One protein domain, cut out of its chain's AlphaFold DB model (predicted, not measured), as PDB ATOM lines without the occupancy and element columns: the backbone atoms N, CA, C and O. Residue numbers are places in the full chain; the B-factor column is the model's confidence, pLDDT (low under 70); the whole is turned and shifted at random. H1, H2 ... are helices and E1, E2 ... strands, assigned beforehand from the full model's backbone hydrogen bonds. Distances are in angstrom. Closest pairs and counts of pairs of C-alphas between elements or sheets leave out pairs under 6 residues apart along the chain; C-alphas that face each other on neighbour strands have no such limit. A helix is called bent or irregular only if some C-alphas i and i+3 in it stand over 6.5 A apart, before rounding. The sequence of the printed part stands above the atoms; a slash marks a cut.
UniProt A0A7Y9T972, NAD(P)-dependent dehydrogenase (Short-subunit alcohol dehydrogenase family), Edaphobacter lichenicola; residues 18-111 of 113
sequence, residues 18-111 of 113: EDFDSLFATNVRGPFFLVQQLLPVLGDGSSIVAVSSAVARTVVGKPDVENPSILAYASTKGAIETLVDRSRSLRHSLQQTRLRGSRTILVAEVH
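Overview. This is residues 18 to 111 of the 113 residues of the protein "NAD(P)-dependent dehydrogenase (Short-subunit alcohol dehydrogenase family)" of Edaphobacter lichenicola (UniProt A0A7Y9T972). H2 lies in the middle of a loosely built model, with the bent helix H1 running beside it and a small ribbon of two strands, E1 and E2, packed on its residues 77 to 85. Short H3 follows the end of H2, and residues 95 to 101 stick out as a free loop. The printed part has 94 residues with three named helices and two named strands, in the order H1 E1 H2 H3 E2; the sheet E1 - E2 is antiparallel and the class is mostly helix. The whole is loose, with a radius of gyration of the C-alphas of 15.3 A, and elongated, spanning 49 by 31 by 18 A.

Arrangement. H1, residues 18 to 38, was assigned as one helix by its hydrogen bonds but is bent: C-alphas 27 and 30 are 6.6 A apart. Its arms H1a, residues 18 to 27, and H1b, residues 30 to 38, stand at a shallow tilt of 32 degrees, only just short of steep. H1a touches H2, residues 71 to 85, the same way at a shallow tilt of 28 degrees; the closest C-alphas, of Asn 27 and Thr 76, are 6.0 A apart. E1, residues 47 to 51, and E2, residues 105 to 109, are antiparallel neighbours at 164 degrees, with N 48 and O 108 within hydrogen-bond range at 2.8 A. The closest C-alphas of H2 and E2, of Val 84 and Ala 108, are 6.2 A apart. H2 and H3, residues 87 to 90, meet only through their link. Every O i to N i+4 pair is within hydrogen-bond range in H1a, H1b and H2; H3 is too short for one.

Along the chain. H1a, 13.9 A long, begins with C-alpha 18 at (162.710, 156.486, 137.402). H2 is 20.4 A long, and E2 ends with C-alpha 109 at (147.159, 171.426, 110.807).

Size, cuts and confidence. The C-alphas farthest apart, of Asp 44 and Glu 66, are 49.5 A apart. The printed part has no cut; the links E1 to H2 and H3 to E2 are long. Confidence is low at residues 43, 45, 53 to 65 and 85 to 111.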
ATOM      1  N   GLU A  18     162.365 155.065 137.409       97.06
ATOM      2  CA  GLU A  18     162.710 156.486 137.402       97.06
ATOM      3  C   GLU A  18     163.237 156.944 136.037       97.06
ATOM      4  O   GLU A  18     162.920 158.050 135.590       97.06
ATOM      5  N   ASP A  19     164.010 156.103 135.343       94.38
ATOM      6  CA  ASP A  19     164.453 156.381 133.975       94.38
ATOM      7  C   ASP A  19     163.275 156.465 133.010       94.38
ATOM      8  O   ASP A  19     163.180 157.392 132.201       94.38
ATOM      9  N   PHE A  20     162.383 155.476 133.085       95.00
ATOM     10  CA  PHE A  20     161.201 155.403 132.242       95.00
ATOM     11  C   PHE A  20     160.288 156.606 132.488       95.00
ATOM     12  O   PHE A  20     159.912 157.305 131.542       95.00
ATOM     13  N   ASP A  21     160.006 156.897 133.755       97.00
ATOM     14  CA  ASP A  21     159.164 158.006 134.179       97.00
ATOM     15  C   ASP A  21     159.755 159.346 133.758       97.00
ATOM     16  O   ASP A  21     159.026 160.195 133.248       97.00
ATOM     17  N   SER A  22     161.072 159.532 133.876       96.12
ATOM     18  CA  SER A  22     161.739 160.753 133.414       96.12
ATOM     19  C   SER A  22     161.571 160.940 131.903       96.12
ATOM     20  O   SER A  22     161.169 162.014 131.446       96.12
ATOM     21  N   LEU A  23     161.813 159.884 131.113       95.12
ATOM     22  CA  LEU A  23     161.642 159.916 129.658       95.12
ATOM     23  C   LEU A  23     160.189 160.238 129.278       95.12
ATOM     24  O   LEU A  23     159.953 161.100 128.431       95.12
ATOM     25  N   PHE A  24     159.206 159.587 129.902       95.25
ATOM     26  CA  PHE A  24     157.788 159.812 129.607       95.25
ATOM     27  C   PHE A  24     157.286 161.168 130.103       95.25
ATOM     28  O   PHE A  24     156.504 161.820 129.403       95.25
ATOM     29  N   ALA A  25     157.750 161.632 131.263       96.00
ATOM     30  CA  ALA A  25     157.398 162.934 131.808       96.00
ATOM     31  C   ALA A  25     157.799 164.061 130.847       96.00
ATOM     32  O   ALA A  25     156.977 164.923 130.522       96.00
ATOM     33  N   THR A  26     159.036 164.026 130.345       93.75
ATOM     34  CA  THR A  26     159.549 165.048 129.427       93.75
ATOM     35  C   THR A  26     159.009 164.876 128.012       93.75
ATOM     36  O   THR A  26     158.531 165.841 127.419       93.75
ATOM     37  N   ASN A  27     159.066 163.664 127.459       92.88
ATOM     38  CA  ASN A  27     158.845 163.464 126.028       92.88
ATOM     39  C   ASN A  27     157.370 163.284 125.663       92.88
ATOM     40  O   ASN A  27     157.033 163.470 124.500       92.88
ATOM     41  N   VAL A  28     156.504 162.892 126.607       92.50
ATOM     42  CA  VAL A  28     155.092 162.565 126.333       92.50
ATOM     43  C   VAL A  28     154.153 163.415 127.175       92.50
ATOM     44  O   VAL A  28     153.339 164.155 126.624       92.50
ATOM     45  N   ARG A  29     154.276 163.350 128.505       94.69
ATOM     46  CA  ARG A  29     153.360 164.013 129.441       94.69
ATOM     47  C   ARG A  29     153.360 165.528 129.254       94.69
ATOM     48  O   ARG A  29     152.292 166.115 129.109       94.69
ATOM     49  N   GLY A  30     154.539 166.152 129.240       93.06
ATOM     50  CA  GLY A  30     154.675 167.593 129.015       93.06
ATOM     51  C   GLY A  30     153.995 168.044 127.716       93.06
ATOM     52  O   GLY A  30     153.074 168.859 127.772       93.06
ATOM     53  N   PRO A  31     154.376 167.482 126.553       89.44
ATOM     54  CA  PRO A  31     153.733 167.794 125.280       89.44
ATOM     55  C   PRO A  31     152.221 167.530 125.251       89.44
ATOM     56  O   PRO A  31     151.488 168.350 124.707       89.44
ATOM     57  N   PHE A  32     151.737 166.439 125.853       89.00
ATOM     58  CA  PHE A  32     150.305 166.129 125.924       89.00
ATOM     59  C   PHE A  32     149.512 167.237 126.625       89.00
ATOM     60  O   PHE A  32     148.548 167.761 126.068       89.00
ATOM     61  N   PHE A  33     149.938 167.626 127.830       92.00
ATOM     62  CA  PHE A  33     149.247 168.667 128.589       92.00
ATOM     63  C   PHE A  33     149.441 170.055 127.981       92.00
ATOM     64  O   PHE A  33     148.517 170.859 128.016       92.00
ATOM     65  N   LEU A  34     150.585 170.324 127.347       89.06
ATOM     66  CA  LEU A  34     150.769 171.555 126.582       89.06
ATOM     67  C   LEU A  34     149.750 171.653 125.442       89.06
ATOM     68  O   LEU A  34     149.093 172.680 125.305       89.06
ATOM     69  N   VAL A  35     149.578 170.587 124.655       85.88
ATOM     70  CA  VAL A  35     148.555 170.557 123.602       85.88
ATOM     71  C   VAL A  35     147.171 170.758 124.205       85.88
ATOM     72  O   VAL A  35     146.452 171.629 123.732       85.88
ATOM     73  N   GLN A  36     146.823 170.036 125.276       86.69
ATOM     74  CA  GLN A  36     145.529 170.182 125.952       86.69
ATOM     75  C   GLN A  36     145.221 171.641 126.325       86.69
ATOM     76  O   GLN A  36     144.108 172.101 126.090       86.69
ATOM     77  N   GLN A  37     146.194 172.366 126.882       88.81
ATOM     78  CA  GLN A  37     146.019 173.766 127.278       88.81
ATOM     79  C   GLN A  37     145.975 174.731 126.088       88.81
ATOM     80  O   GLN A  37     145.375 175.796 126.191       88.81
ATOM     81  N   LEU A  38     146.598 174.375 124.960       84.12
ATOM     82  CA  LEU A  38     146.586 175.195 123.750       84.12
ATOM     83  C   LEU A  38     145.345 174.967 122.880       84.12
ATOM     84  O   LEU A  38     144.997 175.860 122.115       84.12
ATOM     85  N   LEU A  39     144.652 173.829 123.002       81.38
ATOM     86  CA  LEU A  39     143.447 173.531 122.210       81.38
ATOM     87  C   LEU A  39     142.421 174.682 122.155       81.38
ATOM     88  O   LEU A  39     141.931 174.942 121.061       81.38
ATOM     89  N   PRO A  40     142.114 175.414 123.247       82.81
ATOM     90  CA  PRO A  40     141.144 176.511 123.200       82.81
ATOM     91  C   PRO A  40     141.602 177.746 122.409       82.81
ATOM     92  O   PRO A  40     140.767 178.574 122.057       82.81
ATOM     93  N   VAL A  41     142.909 177.909 122.174       82.25
ATOM     94  CA  VAL A  41     143.498 179.092 121.511       82.25
ATOM     95  C   VAL A  41     144.085 178.786 120.132       82.25
ATOM     96  O   VAL A  41     144.488 179.705 119.418       82.25
ATOM     97  N   LEU A  42     144.152 177.510 119.743       76.06
ATOM     98  CA  LEU A  42     144.536 177.099 118.396       76.06
ATOM     99  C   LEU A  42     143.375 177.401 117.443       76.06
ATOM    100  O   LEU A  42     142.432 176.624 117.331       76.06
ATOM    101  N   GLY A  43     143.446 178.560 116.786       67.62
ATOM    102  CA  GLY A  43     142.510 178.951 115.734       67.62
ATOM    103  C   GLY A  43     142.815 178.285 114.392       67.62
ATOM    104  O   GLY A  43     143.811 177.570 114.239       67.62
ATOM    105  N   ASP A  44     141.977 178.566 113.402       71.75
ATOM    106  CA  ASP A  44     142.119 178.044 112.044       71.75
ATOM    107  C   ASP A  44     143.508 178.324 111.453       71.75
ATOM    108  O   ASP A  44     144.092 179.393 111.647       71.75
ATOM    109  N   GLY A  45     144.064 177.340 110.742       68.69
ATOM    110  CA  GLY A  45     145.405 177.438 110.164       68.69
ATOM    111  C   GLY A  45     146.544 177.279 111.178       68.69
ATOM    112  O   GLY A  45     147.714 177.323 110.795       68.69
ATOM    113  N   SER A  46     146.242 177.053 112.460       70.25
ATOM    114  CA  SER A  46     147.262 176.696 113.447       70.25
ATOM    115  C   SER A  46     147.828 175.309 113.163       70.25
ATOM    116  O   SER A  46     147.115 174.403 112.729       70.25
ATOM    117  N   SER A  47     149.112 175.112 113.469       72.06
ATOM    118  CA  SER A  47     149.743 173.800 113.364       72.06
ATOM    119  C   SER A  47     150.502 173.400 114.624       72.06
ATOM    120  O   SER A  47     151.189 174.196 115.271       72.06
ATOM    121  N   ILE A  48     150.399 172.119 114.965       76.31
ATOM    122  CA  ILE A  48     151.223 171.478 115.983       76.31
ATOM    123  C   ILE A  48     152.295 170.677 115.259       76.31
ATOM    124  O   ILE A  48     152.023 169.666 114.616       76.31
ATOM    125  N   VAL A  49     153.536 171.130 115.400       78.38
ATOM    126  CA  VAL A  49     154.717 170.423 114.901       78.38
ATOM    127  C   VAL A  49     155.347 169.644 116.043       78.38
ATOM    128  O   VAL A  49     155.783 170.268 117.009       78.38
ATOM    129  N   ALA A  50     155.439 168.322 115.936       76.75
ATOM    130  CA  ALA A  50     156.160 167.471 116.874       76.75
ATOM    131  C   ALA A  50     157.389 166.829 116.237       76.75
ATOM    132  O   ALA A  50     157.347 166.334 115.110       76.75
ATOM    133  N   VAL A  51     158.488 166.803 116.988       74.25
ATOM    134  CA  VAL A  51     159.732 166.165 116.553       74.25
ATOM    135  C   VAL A  51     159.720 164.697 116.979       74.25
ATOM    136  O   VAL A  51     159.979 164.354 118.137       74.25
ATOM    137  N   SER A  52     159.393 163.829 116.023       70.38
ATOM    138  CA  SER A  52     159.498 162.371 116.128       70.38
ATOM    139  C   SER A  52     160.911 161.899 115.736       70.38
ATOM    140  O   SER A  52     161.832 162.691 115.565       70.38
ATOM    141  N   SER A  53     161.124 160.592 115.624       65.75
ATOM    142  CA  SER A  53     162.349 159.997 115.104       65.75
ATOM    143  C   SER A  53     162.034 158.666 114.422       65.75
ATOM    144  O   SER A  53     161.122 157.962 114.842       65.75
ATOM    145  N   ALA A  54     162.826 158.277 113.418       63.88
ATOM    146  CA  ALA A  54     162.706 156.971 112.757       63.88
ATOM    147  C   ALA A  54     162.773 155.789 113.748       63.88
ATOM    148  O   ALA A  54     162.178 154.736 113.515       63.88
ATOM    149  N   VAL A  55     163.427 155.998 114.895       64.19
ATOM    150  CA  VAL A  55     163.531 155.009 115.975       64.19
ATOM    151  C   VAL A  55     162.189 154.709 116.649       64.19
ATOM    152  O   VAL A  55     162.073 153.670 117.284       64.19
ATOM    153  N   ALA A  56     161.160 155.547 116.454       58.66
ATOM    154  CA  ALA A  56     159.788 155.298 116.906       58.66
ATOM    155  C   ALA A  56     159.180 154.013 116.321       58.66
ATOM    156  O   ALA A  56     158.281 153.427 116.917       58.66
ATOM    157  N   ARG A  57     159.647 153.592 115.137       60.09
ATOM    158  CA  ARG A  57     159.102 152.444 114.390       60.09
ATOM    159  C   ARG A  57     160.109 151.322 114.210       60.09
ATOM    160  O   ARG A  57     159.725 150.185 113.958       60.09
ATOM    161  N   THR A  58     161.398 151.630 114.300       64.69
ATOM    162  CA  THR A  58     162.461 150.633 114.183       64.69
ATOM    163  C   THR A  58     163.647 151.060 115.030       64.69
ATOM    164  O   THR A  58     164.380 151.980 114.670       64.69
ATOM    165  N   VAL A  59     163.851 150.384 116.158       68.06
ATOM    166  CA  VAL A  59     165.080 150.537 116.938       68.06
ATOM    167  C   VAL A  59     166.192 149.809 116.190       68.06
ATOM    168  O   VAL A  59     166.109 148.605 115.967       68.06
ATOM    169  N   VAL A  60     167.200 150.559 115.745       62.12
ATOM    170  CA  VAL A  60     168.377 150.004 115.067       62.12
ATOM    171  C   VAL A  60     169.262 149.307 116.103       62.12
ATOM    172  O   VAL A  60     169.471 149.835 117.194       62.12
ATOM    173  N   GLY A  61     169.781 148.133 115.748       59.88
ATOM    174  CA  GLY A  61     170.480 147.224 116.661       59.88
ATOM    175  C   GLY A  61     169.621 146.004 116.993       59.88
ATOM    176  O   GLY A  61     168.462 145.928 116.591       59.88
ATOM    177  N   LYS A  62     170.190 145.023 117.697       61.88
ATOM    178  CA  LYS A  62     169.420 143.952 118.339       61.88
ATOM    179  C   LYS A  62     169.163 144.393 119.779       61.88
ATOM    180  O   LYS A  62     170.036 144.174 120.609       61.88
ATOM    181  N   PRO A  63     168.054 145.094 120.080       63.62
ATOM    182  CA  PRO A  63     167.695 145.373 121.458       63.62
ATOM    183  C   PRO A  63     167.348 144.040 122.121       63.62
ATOM    184  O   PRO A  63     166.249 143.516 121.964       63.62
ATOM    185  N   ASP A  64     168.323 143.458 122.799       67.06
ATOM    186  CA  ASP A  64     168.180 142.231 123.561       67.06
ATOM    187  C   ASP A  64     168.642 142.475 125.004       67.06
ATOM    188  O   ASP A  64     168.852 143.611 125.441       67.06
ATOM    189  N   VAL A  65     168.721 141.402 125.785       64.69
ATOM    190  CA  VAL A  65     169.120 141.468 127.196       64.69
ATOM    191  C   VAL A  65     170.578 141.918 127.350       64.69
ATOM    192  O   VAL A  65     170.956 142.444 128.398       64.69
ATOM    193  N   GLU A  66     171.399 141.741 126.317       76.75
ATOM    194  CA  GLU A  66     172.848 141.930 126.372       76.75
ATOM    195  C   GLU A  66     173.278 143.280 125.787       76.75
ATOM    196  O   GLU A  66     174.265 143.859 126.239       76.75
ATOM    197  N   ASN A  67     172.507 143.835 124.849       78.94
ATOM    198  CA  ASN A  67     172.876 145.036 124.111       78.94
ATOM    199  C   ASN A  67     172.058 146.273 124.528       78.94
ATOM    200  O   ASN A  67     170.822 146.262 124.476       78.94
ATOM    201  N   PRO A  68     172.720 147.388 124.902       83.69
ATOM    202  CA  PRO A  68     172.040 148.646 125.168       83.69
ATOM    203  C   PRO A  68     171.277 149.157 123.947       83.69
ATOM    204  O   PRO A  68     171.745 149.094 122.811       83.69
ATOM    205  N   SER A  69     170.108 149.733 124.192       85.56
ATOM    206  CA  SER A  69     169.273 150.339 123.164       85.56
ATOM    207  C   SER A  69     168.513 151.533 123.727       85.56
ATOM    208  O   SER A  69     168.552 151.814 124.918       85.56
ATOM    209  N   ILE A  70     167.810 152.251 122.859       87.50
ATOM    210  CA  ILE A  70     166.994 153.418 123.211       87.50
ATOM    211  C   ILE A  70     165.505 153.058 123.262       87.50
ATOM    212  O   ILE A  70     164.669 153.863 122.862       87.50
ATOM    213  N   LEU A  71     165.161 151.840 123.695       87.62
ATOM    214  CA  LEU A  71     163.790 151.313 123.651       87.62
ATOM    215  C   LEU A  71     162.779 152.237 124.336       87.62
ATOM    216  O   LEU A  71     161.796 152.619 123.707       87.62
ATOM    217  N   ALA A  72     163.042 152.661 125.576       89.88
ATOM    218  CA  ALA A  72     162.125 153.543 126.297       89.88
ATOM    219  C   ALA A  72     161.951 154.892 125.575       89.88
ATOM    220  O   ALA A  72     160.834 155.376 125.405       89.88
ATOM    221  N   TYR A  73     163.039 155.463 125.045       88.69
ATOM    222  CA  TYR A  73     162.979 156.672 124.222       88.69
ATOM    223  C   TYR A  73     162.184 156.460 122.922       88.69
ATOM    224  O   TYR A  73     161.331 157.281 122.584       88.69
ATOM    225  N   ALA A  74     162.407 155.356 122.209       87.69
ATOM    226  CA  ALA A  74     161.663 154.992 121.008       87.69
ATOM    227  C   ALA A  74     160.158 154.874 121.290       87.69
ATOM    228  O   ALA A  74     159.355 155.432 120.537       87.69
ATOM    229  N   SER A  75     159.778 154.262 122.417       89.44
ATOM    230  CA  SER A  75     158.390 154.226 122.887       89.44
ATOM    231  C   SER A  75     157.811 155.631 123.075       89.44
ATOM    232  O   SER A  75     156.698 155.890 122.615       89.44
ATOM    233  N   THR A  76     158.565 156.576 123.658       91.50
ATOM    234  CA  THR A  76     158.085 157.968 123.786       91.50
ATOM    235  C   THR A  76     157.846 158.644 122.437       91.50
ATOM    236  O   THR A  76     156.896 159.413 122.283       91.50
ATOM    237  N   LYS A  77     158.669 158.340 121.424       87.12
ATOM    238  CA  LYS A  77     158.488 158.890 120.078       87.12
ATOM    239  C   LYS A  77     157.263 158.297 119.388       87.12
ATOM    240  O   LYS A  77     156.492 159.065 118.828       87.12
ATOM    241  N   GLY A  78     157.008 156.993 119.521       85.69
ATOM    242  CA  GLY A  78     155.759 156.378 119.048       85.69
ATOM    243  C   GLY A  78     154.505 156.957 119.721       85.69
ATOM    244  O   GLY A  78     153.484 157.174 119.060       85.69
ATOM    245  N   ALA A  79     154.585 157.284 121.015       88.19
ATOM    246  CA  ALA A  79     153.499 157.944 121.740       88.19
ATOM    247  C   ALA A  79     153.209 159.356 121.198       88.19
ATOM    248  O   ALA A  79     152.050 159.705 120.979       88.19
ATOM    249  N   ILE A  80     154.245 160.151 120.910       83.50
ATOM    250  CA  ILE A  80     154.085 161.479 120.299       83.50
ATOM    251  C   ILE A  80     153.613 161.401 118.845       83.50
ATOM    252  O   ILE A  80     152.769 162.207 118.449       83.50
ATOM    253  N   GLU A  81     154.085 160.423 118.060       81.38
ATOM    254  CA  GLU A  81     153.509 160.166 116.734       81.38
ATOM    255  C   GLU A  81     152.020 159.886 116.860       81.38
ATOM    256  O   GLU A  81     151.240 160.477 116.137       81.38
ATOM    257  N   THR A  82     151.603 159.065 117.822       80.75
ATOM    258  CA  THR A  82     150.184 158.789 118.066       80.75
ATOM    259  C   THR A  82     149.419 160.046 118.483       80.75
ATOM    260  O   THR A  82     148.334 160.285 117.963       80.75
ATOM    261  N   LEU A  83     149.975 160.881 119.361       77.75
ATOM    262  CA  LEU A  83     149.328 162.118 119.811       77.75
ATOM    263  C   LEU A  83     149.010 163.067 118.643       77.75
ATOM    264  O   LEU A  83     147.936 163.664 118.608       77.75
ATOM    265  N   VAL A  84     149.927 163.188 117.681       71.25
ATOM    266  CA  VAL A  84     149.801 164.121 116.547       71.25
ATOM    267  C   VAL A  84     149.218 163.446 115.291       71.25
ATOM    268  O   VAL A  84     148.597 164.111 114.464       71.25
ATOM    269  N   ASP A  85     149.352 162.121 115.148       62.91
ATOM    270  CA  ASP A  85     148.851 161.348 114.001       62.91
ATOM    271  C   ASP A  85     147.446 160.741 114.221       62.91
ATOM    272  O   ASP A  85     146.644 160.618 113.294       62.91
ATOM    273  N   ARG A  86     147.106 160.344 115.454       51.06
ATOM    274  CA  ARG A  86     145.796 159.758 115.811       51.06
ATOM    275  C   ARG A  86     144.812 160.765 116.391       51.06
ATOM    276  O   ARG A  86     143.662 160.394 116.612       51.06
ATOM    277  N   SER A  87     145.166 162.045 116.458       49.72
ATOM    278  CA  SER A  87     144.223 163.172 116.513       49.72
ATOM    279  C   SER A  87     143.347 163.277 115.245       49.72
ATOM    280  O   SER A  87     142.926 164.353 114.847       49.72
ATOM    281  N   ARG A  88     143.010 162.149 114.601       43.50
ATOM    282  CA  ARG A  88     142.036 162.023 113.509       43.50
ATOM    283  C   ARG A  88     140.641 162.518 113.891       43.50
ATOM    284  O   ARG A  88     139.886 162.857 112.993       43.50
ATOM    285  N   SER A  89     140.322 162.637 115.182       39.75
ATOM    286  CA  SER A  89     139.125 163.368 115.629       39.75
ATOM    287  C   SER A  89     139.179 164.874 115.310       39.75
ATOM    288  O   SER A  89     138.140 165.519 115.336       39.75
ATOM    289  N   LEU A  90     140.357 165.421 114.993       46.38
ATOM    290  CA  LEU A  90     140.584 166.774 114.466       46.38
ATOM    291  C   LEU A  90     140.820 166.776 112.938       46.38
ATOM    292  O   LEU A  90     141.114 167.818 112.371       46.38
ATOM    293  N   ARG A  91     140.710 165.621 112.258       47.66
ATOM    294  CA  ARG A  91     140.865 165.476 110.796       47.66
ATOM    295  C   ARG A  91     139.538 165.177 110.113       47.66
ATOM    296  O   ARG A  91     139.427 164.205 109.361       47.66
ATOM    297  N   HIS A  92     138.535 166.006 110.354       35.81
ATOM    298  CA  HIS A  92     137.535 166.186 109.316       35.81
ATOM    299  C   HIS A  92     138.061 167.301 108.405       35.81
ATOM    300  O   HIS A  92     138.365 168.378 108.894       35.81
ATOM    301  N   SER A  93     138.241 166.974 107.121       36.41
ATOM    302  CA  SER A  93     138.767 167.822 106.032       36.41
ATOM    303  C   SER A  93     140.300 167.828 105.845       36.41
ATOM    304  O   SER A  93     141.018 168.636 106.414       36.41
ATOM    305  N   LEU A  94     140.826 166.948 104.976       37.56
ATOM    306  CA  LEU A  94     141.208 167.331 103.601       37.56
ATOM    307  C   LEU A  94     141.977 166.240 102.830       37.56
ATOM    308  O   LEU A  94     142.801 165.485 103.350       37.56
ATOM    309  N   GLN A  95     141.675 166.211 101.532       32.88
ATOM    310  CA  GLN A  95     142.378 165.505 100.471       32.88
ATOM    311  C   GLN A  95     143.722 166.190 100.171       32.88
ATOM    312  O   GLN A  95     143.806 167.408 100.121       32.88
ATOM    313  N   GLN A  96     144.738 165.365  99.904       39.34
ATOM    314  CA  GLN A  96     145.979 165.650  99.170       39.34
ATOM    315  C   GLN A  96     146.757 166.940  99.487       39.34
ATOM    316  O   GLN A  96     146.455 167.999  98.960       39.34
ATOM    317  N   THR A  97     147.938 166.795 100.097       28.48
ATOM    318  CA  THR A  97     149.152 167.461  99.590       28.48
ATOM    319  C   THR A  97     150.380 166.594  99.877       28.48
ATOM    320  O   THR A  97     150.524 165.988 100.936       28.48
ATOM    321  N   ARG A  98     151.240 166.482  98.862       31.69
ATOM    322  CA  ARG A  98     152.494 165.719  98.814       31.69
ATOM    323  C   ARG A  98     153.331 165.858 100.090       31.69
ATOM    324  O   ARG A  98     153.907 166.910 100.346       31.69
ATOM    325  N   LEU A  99     153.536 164.748 100.794       31.88
ATOM    326  CA  LEU A  99     154.592 164.631 101.798       31.88
ATOM    327  C   LEU A  99     155.944 164.488 101.085       31.88
ATOM    328  O   LEU A  99     156.294 163.408 100.604       31.88
ATOM    329  N   ARG A 100     156.719 165.572 101.008       33.16
ATOM    330  CA  ARG A 100     158.135 165.526 100.615       33.16
ATOM    331  C   ARG A 100     158.981 166.135 101.736       33.16
ATOM    332  O   ARG A 100     158.924 167.337 101.946       33.16
ATOM    333  N   GLY A 101     159.797 165.304 102.395       31.84
ATOM    334  CA  GLY A 101     160.984 165.745 103.148       31.84
ATOM    335  C   GLY A 101     161.022 165.410 104.646       31.84
ATOM    336  O   GLY A 101     160.286 165.988 105.426       31.84
ATOM    337  N   SER A 102     161.954 164.519 105.015       36.81
ATOM    338  CA  SER A 102     162.458 164.145 106.356       36.81
ATOM    339  C   SER A 102     161.468 163.636 107.418       36.81
ATOM    340  O   SER A 102     160.808 164.384 108.130       36.81
ATOM    341  N   ARG A 103     161.491 162.306 107.597       50.62
ATOM    342  CA  ARG A 103     160.695 161.450 108.506       50.62
ATOM    343  C   ARG A 103     160.961 161.659 110.020       50.62
ATOM    344  O   ARG A 103     160.922 160.702 110.787       50.62
ATOM    345  N   THR A 104     161.236 162.891 110.443       49.25
ATOM    346  CA  THR A 104     161.570 163.284 111.830       49.25
ATOM    347  C   THR A 104     160.620 164.372 112.350       49.25
ATOM    348  O   THR A 104     160.504 164.571 113.552       49.25
ATOM    349  N   ILE A 105     159.890 165.061 111.470       54.16
ATOM    350  CA  ILE A 105     159.007 166.175 111.832       54.16
ATOM    351  C   ILE A 105     157.577 165.814 111.422       54.16
ATOM    352  O   ILE A 105     157.326 165.501 110.260       54.16
ATOM    353  N   LEU A 106     156.652 165.830 112.382       56.88
ATOM    354  CA  LEU A 106     155.232 165.542 112.177       56.88
ATOM    355  C   LEU A 106     154.448 166.839 112.376       56.88
ATOM    356  O   LEU A 106     154.527 167.442 113.443       56.88
ATOM    357  N   VAL A 107     153.739 167.285 111.343       53.38
ATOM    358  CA  VAL A 107     152.930 168.513 111.362       53.38
ATOM    359  C   VAL A 107     151.459 168.112 111.320       53.38
ATOM    360  O   VAL A 107     151.056 167.384 110.415       53.38
ATOM    361  N   ALA A 108     150.669 168.562 112.291       55.22
ATOM    362  CA  ALA A 108     149.210 168.503 112.244       55.22
ATOM    363  C   ALA A 108     148.658 169.921 112.088       55.22
ATOM    364  O   ALA A 108     148.997 170.787 112.892       55.22
ATOM    365  N   GLU A 109     147.830 170.148 111.072       50.91
ATOM    366  CA  GLU A 109     147.159 171.426 110.807       50.91
ATOM    367  C   GLU A 109     145.707 171.370 111.293       50.91
ATOM    368  O   GLU A 109     145.058 170.326 111.198       50.91
ATOM    369  N   VAL A 110     145.208 172.487 111.817       55.69
ATOM    370  CA  VAL A 110     143.806 172.674 112.206       55.69
ATOM    371  C   VAL A 110     143.076 173.345 111.039       55.69
ATOM    372  O   VAL A 110     143.473 174.430 110.608       55.69
ATOM    373  N   HIS A 111     142.040 172.694 110.504       43.59
ATOM    374  CA  HIS A 111     141.206 173.203 109.406       43.59
ATOM    375  C   HIS A 111     139.738 173.324 109.850       43.59
ATOM    376  O   HIS A 111     139.312 172.545 110.708       43.59
TER     377      HIS A 111